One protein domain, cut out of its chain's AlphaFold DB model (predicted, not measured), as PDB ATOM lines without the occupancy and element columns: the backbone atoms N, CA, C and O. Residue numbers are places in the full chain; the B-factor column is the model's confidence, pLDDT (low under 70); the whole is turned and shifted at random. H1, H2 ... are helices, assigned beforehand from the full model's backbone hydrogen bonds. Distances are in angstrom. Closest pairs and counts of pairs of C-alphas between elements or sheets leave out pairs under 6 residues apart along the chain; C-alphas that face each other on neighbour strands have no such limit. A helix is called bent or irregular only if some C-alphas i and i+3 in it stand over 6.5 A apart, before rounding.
ATOM      1  N   ILE A   2     203.516 365.076 284.363       55.19
ATOM      2  CA  ILE A   2     203.090 366.120 285.329       55.19
ATOM      3  C   ILE A   2     201.761 366.815 284.965       55.19
ATOM      4  O   ILE A   2     200.972 367.123 285.848       55.19
ATOM      5  N   LYS A   3     201.454 366.999 283.672       61.53
ATOM      6  CA  LYS A   3     200.180 367.604 283.239       61.53
ATOM      7  C   LYS A   3     198.940 366.734 283.503       61.53
ATOM      8  O   LYS A   3     197.856 367.280 283.614       61.53
ATOM      9  N   ARG A   4     199.082 365.404 283.604       71.06
ATOM     10  CA  ARG A   4     197.942 364.472 283.755       71.06
ATOM     11  C   ARG A   4     197.286 364.557 285.137       71.06
ATOM     12  O   ARG A   4     196.102 364.286 285.248       71.06
ATOM     13  N   PHE A   5     198.053 364.941 286.156       75.50
ATOM     14  CA  PHE A   5     197.607 365.058 287.549       75.50
ATOM     15  C   PHE A   5     197.661 366.511 288.042       75.50
ATOM     16  O   PHE A   5     197.875 366.763 289.222       75.50
ATOM     17  N   ALA A   6     197.547 367.489 287.135       72.69
ATOM     18  CA  ALA A   6     197.662 368.901 287.500       72.69
ATOM     19  C   ALA A   6     196.569 369.339 288.491       72.69
ATOM     20  O   ALA A   6     196.859 370.115 289.403       72.69
ATOM     21  N   ASP A   7     195.364 368.779 288.347       82.44
ATOM     22  CA  ASP A   7     194.173 369.159 289.114       82.44
ATOM     23  C   ASP A   7     193.896 368.240 290.322       82.44
ATOM     24  O   ASP A   7     193.028 368.544 291.138       82.44
ATOM     25  N   ASP A   8     194.660 367.151 290.485       88.44
ATOM     26  CA  ASP A   8     194.544 366.213 291.608       88.44
ATOM     27  C   ASP A   8     195.826 366.205 292.452       88.44
ATOM     28  O   ASP A   8     196.845 365.593 292.113       88.44
ATOM     29  N   LYS A   9     195.753 366.904 293.588       86.62
ATOM     30  CA  LYS A   9     196.873 367.060 294.520       86.62
ATOM     31  C   LYS A   9     197.302 365.742 295.159       86.62
ATOM     32  O   LYS A   9     198.492 365.586 295.426       86.62
ATOM     33  N   GLU A  10     196.372 364.824 295.411       89.44
ATOM     34  CA  GLU A  10     196.685 363.555 296.068       89.44
ATOM     35  C   GLU A  10     197.427 362.630 295.103       89.44
ATOM     36  O   GLU A  10     198.535 362.184 295.413       89.44
ATOM     37  N   SER A  11     196.895 362.445 293.890       88.31
ATOM     38  CA  SER A  11     197.574 361.671 292.841       88.31
ATOM     39  C   SER A  11     198.953 362.240 292.509       88.31
ATOM     40  O   SER A  11     199.903 361.487 292.287       88.31
ATOM     41  N   ARG A  12     199.102 363.572 292.506       87.12
ATOM     42  CA  ARG A  12     200.404 364.215 292.292       87.12
ATOM     43  C   ARG A  12     201.393 363.909 293.418       87.12
ATOM     44  O   ARG A  12     202.527 363.553 293.122       87.12
ATOM     45  N   ALA A  13     200.968 363.994 294.679       88.62
ATOM     46  CA  ALA A  13     201.823 363.672 295.819       88.62
ATOM     47  C   ALA A  13     202.259 362.196 295.817       88.62
ATOM     48  O   ALA A  13     203.433 361.899 296.039       88.62
ATOM     49  N   GLN A  14     201.343 361.274 295.502       89.94
ATOM     50  CA  GLN A  14     201.656 359.848 295.367       89.94
ATOM     51  C   GLN A  14     202.636 359.585 294.212       89.94
ATOM     52  O   GLN A  14     203.585 358.814 294.359       89.94
ATOM     53  N   PHE A  15     202.453 360.261 293.073       88.19
ATOM     54  CA  PHE A  15     203.361 360.161 291.931       88.19
ATOM     55  C   PHE A  15     204.759 360.708 292.249       88.19
ATOM     56  O   PHE A  15     205.757 360.070 291.917       88.19
ATOM     57  N   ASP A  16     204.847 361.852 292.930       89.31
ATOM     58  CA  ASP A  16     206.121 362.441 293.351       89.31
ATOM     59  C   ASP A  16     206.845 361.539 294.368       89.31
ATOM     60  O   ASP A  16     208.058 361.343 294.263       89.31
ATOM     61  N   MET A  17     206.109 360.915 295.296       92.94
ATOM     62  CA  MET A  17     206.652 359.914 296.223       92.94
ATOM     63  C   MET A  17     207.205 358.690 295.479       92.94
ATOM     64  O   MET A  17     208.318 358.247 295.772       92.94
ATOM     65  N   LEU A  18     206.473 358.169 294.489       91.50
ATOM     66  CA  LEU A  18     206.938 357.062 293.652       91.50
ATOM     67  C   LEU A  18     208.206 357.442 292.876       91.50
ATOM     68  O   LEU A  18     209.162 356.669 292.846       91.50
ATOM     69  N   LEU A  19     208.250 358.635 292.279       89.94
ATOM     70  CA  LEU A  19     209.438 359.123 291.576       89.94
ATOM     71  C   LEU A  19     210.645 359.262 292.507       89.94
ATOM     72  O   LEU A  19     211.754 358.902 292.114       89.94
ATOM     73  N   ALA A  20     210.448 359.770 293.725       92.62
ATOM     74  CA  ALA A  20     211.509 359.868 294.722       92.62
ATOM     75  C   ALA A  20     212.036 358.479 295.112       92.62
ATOM     76  O   ALA A  20     213.249 358.271 295.151       92.62
ATOM     77  N   TRP A  21     211.135 357.514 295.319       95.00
ATOM     78  CA  TRP A  21     211.510 356.131 295.596       95.00
ATOM     79  C   TRP A  21     212.293 355.505 294.437       95.00
ATOM     80  O   TRP A  21     213.343 354.923 294.681       95.00
ATOM     81  N   ILE A  22     211.852 355.675 293.181       91.56
ATOM     82  CA  ILE A  22     212.562 355.159 291.993       91.56
ATOM     83  C   ILE A  22     213.973 355.744 291.919       91.56
ATOM     84  O   ILE A  22     214.940 354.999 291.765       91.56
ATOM     85  N   LYS A  23     214.107 357.068 292.064       91.19
ATOM     86  CA  LYS A  23     215.415 357.737 292.027       91.19
ATOM     87  C   LYS A  23     216.349 357.234 293.120       91.19
ATOM     88  O   LYS A  23     217.523 357.036 292.847       91.19
ATOM     89  N   SER A  24     215.830 357.006 294.327       94.12
ATOM     90  CA  SER A  24     216.626 356.478 295.437       94.12
ATOM     91  C   SER A  24     216.977 354.999 295.252       94.12
ATOM     92  O   SER A  24     218.105 354.593 295.511       94.12
ATOM     93  N   ARG A  25     216.027 354.180 294.788       94.62
ATOM     94  CA  ARG A  25     216.204 352.732 294.628       94.62
ATOM     95  C   ARG A  25     217.221 352.383 293.543       94.62
ATOM     96  O   ARG A  25     217.918 351.382 293.707       94.62
ATOM     97  N   PHE A  26     217.253 353.180 292.474       93.69
ATOM     98  CA  PHE A  26     218.061 352.964 291.269       93.69
ATOM     99  C   PHE A  26     219.127 354.050 291.058       93.69
ATOM    100  O   PHE A  26     219.555 354.307 289.934       93.69
ATOM    101  N   GLU A  27     219.544 354.728 292.130       94.25
ATOM    102  CA  GLU A  27     220.525 355.817 292.069       94.25
ATOM    103  C   GLU A  27     221.829 355.373 291.387       94.25
ATOM    104  O   GLU A  27     222.392 356.097 290.568       94.25
ATOM    105  N   GLY A  28     222.290 354.152 291.679       95.00
ATOM    106  CA  GLY A  28     223.546 353.617 291.154       95.00
ATOM    107  C   GLY A  28     223.521 353.316 289.652       95.00
ATOM    108  O   GLY A  28     224.555 353.456 288.990       95.00
ATOM    109  N   GLU A  29     222.374 352.887 289.130       95.06
ATOM    110  CA  GLU A  29     222.099 352.634 287.716       95.06
ATOM    111  C   GLU A  29     221.911 353.954 286.961       95.06
ATOM    112  O   GLU A  29     222.545 354.168 285.925       95.06
ATOM    113  N   ILE A  30     221.107 354.870 287.517       93.94
ATOM    114  CA  ILE A  30     220.856 356.204 286.951       93.94
ATOM    115  C   ILE A  30     222.171 356.980 286.841       93.94
ATOM    116  O   ILE A  30     222.516 357.440 285.755       93.94
ATOM    117  N   ALA A  31     222.961 357.042 287.917       95.44
ATOM    118  CA  ALA A  31     224.238 357.749 287.915       95.44
ATOM    119  C   ALA A  31     225.252 357.137 286.933       95.44
ATOM    120  O   ALA A  31     226.054 357.858 286.342       95.44
ATOM    121  N   ALA A  32     225.246 355.812 286.741       95.44
ATOM    122  CA  ALA A  32     226.110 355.176 285.747       95.44
ATOM    123  C   ALA A  32     225.697 355.552 284.317       95.44
ATOM    124  O   ALA A  32     226.560 355.879 283.504       95.44
ATOM    125  N   SER A  33     224.392 355.558 284.035       95.62
ATOM    126  CA  SER A  33     223.839 355.996 282.752       95.62
ATOM    127  C   SER A  33     224.168 357.468 282.471       95.62
ATOM    128  O   SER A  33     224.738 357.785 281.428       95.62
ATOM    129  N   GLU A  34     223.940 358.368 283.431       95.69
ATOM    130  CA  GLU A  34     224.280 359.796 283.314       95.69
ATOM    131  C   GLU A  34     225.777 360.026 283.061       95.69
ATOM    132  O   GLU A  34     226.151 360.856 282.227       95.69
ATOM    133  N   LYS A  35     226.654 359.250 283.713       96.94
ATOM    134  CA  LYS A  35     228.102 359.285 283.453       96.94
ATOM    135  C   LYS A  35     228.473 358.766 282.062       96.94
ATOM    136  O   LYS A  35     229.414 359.274 281.461       96.94
ATOM    137  N   CYS A  36     227.730 357.802 281.516       96.44
ATOM    138  CA  CYS A  36     227.914 357.377 280.124       96.44
ATOM    139  C   CYS A  36     227.560 358.506 279.147       96.44
ATOM    140  O   CYS A  36     228.347 358.818 278.256       96.44
ATOM    141  N   TYR A  37     226.405 359.152 279.343       94.19
ATOM    142  CA  TYR A  37     225.923 360.229 278.468       94.19
ATOM    143  C   TYR A  37     226.730 361.529 278.576       94.19
ATOM    144  O   TYR A  37     226.865 362.239 277.583       94.19
ATOM    145  N   SER A  38     227.298 361.834 279.743       94.94
ATOM    146  CA  SER A  38     228.236 362.959 279.912       94.94
ATOM    147  C   SER A  38     229.643 362.661 279.383       94.94
ATOM    148  O   SER A  38     230.409 363.587 279.130       94.94
ATOM    149  N   GLY A  39     229.974 361.385 279.163       92.12
ATOM    150  CA  GLY A  39     231.276 360.940 278.669       92.12
ATOM    151  C   GLY A  39     232.299 360.608 279.759       92.12
ATOM    152  O   GLY A  39     233.381 360.131 279.417       92.12
ATOM    153  N   ASP A  40     231.948 360.786 281.035       93.81
ATOM    154  CA  ASP A  40     232.778 360.448 282.201       93.81
ATOM    155  C   ASP A  40     233.003 358.934 282.356       93.81
ATOM    156  O   ASP A  40     233.988 358.495 282.952       93.81
ATOM    157  N   LEU A  41     232.088 358.120 281.824       93.62
ATOM    158  CA  LEU A  41     232.172 356.663 281.816       93.62
ATOM    159  C   LEU A  41     232.096 356.144 280.375       93.62
ATOM    160  O   LEU A  41     231.167 356.457 279.637       93.62
ATOM    161  N   LYS A  42     233.070 355.326 279.968       94.62
ATOM    162  CA  LYS A  42     233.134 354.720 278.621       94.62
ATOM    163  C   LYS A  42     232.873 353.215 278.606       94.62
ATOM    164  O   LYS A  42     232.980 352.581 277.560       94.62
TER     165      LYS A  42
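AT A GLANCE: This is residues 2 to 42 of the 350 residues of a protein of Candidatus Bathyarchaeota archaeon (UniProt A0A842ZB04). Two helices, H2 and H3, make an open L, joined at their ends by a tight link, and a short helical turn, H1, folds back at the other end of H2. The contacts between the parts are few, and H1 and H3 lie far from each other along the length. The printed part has 41 residues with three named helices, in the order H1, H2, H3, and no named strand; the class is all helix. It is extended, with a radius of gyration of the C-alphas of 14.3 A, and spans 43 by 19 by 8 A.

HOW THE PARTS SIT: The longest helix, H2, residues 9 to 25, is close to but not clearly touching H3, residues 27 to 38. Their closest C-alphas, those of Lys 23 and Ile 30, are 7.6 A apart. Their lines are about perpendicular, at 79 degrees. H1, residues 2 to 5, only just touches H2, with 3 pairs of C-alphas within 8 A. The two touch only at the corner by their link, H2 with residues 11 to 12 alone, and the closest C-alphas, those of Phe 5 and Arg 12, are 5.6 A apart. H1 and H3 are apart. In H2 and H3 every O i to N i+4 pair is within hydrogen-bond range; H1 is too short for such a pair, and its one O i to N i+3 pair is not within range.

IN THESE COORDINATES: H2 measures 24.1 A, from C-alpha 9 at (196.873, 367.060, 294.520) to C-alpha 25 at (216.204, 352.732, 294.628). H3 measures 16.1 A and ends at C-alpha 38 at (228.236, 362.959, 279.912). H1 measures 6.0 A from C-alpha 2 to C-alpha 5, and is neither bent nor irregular, but only just.

THE WHOLE: The C-alphas of Asp 7 and Lys 42 are the two farthest apart, at 42.9 A. The printed part has no cut, and both links are tight. Mean pLDDT of the printed part is 89.2; residues 2 to 3 are under 70.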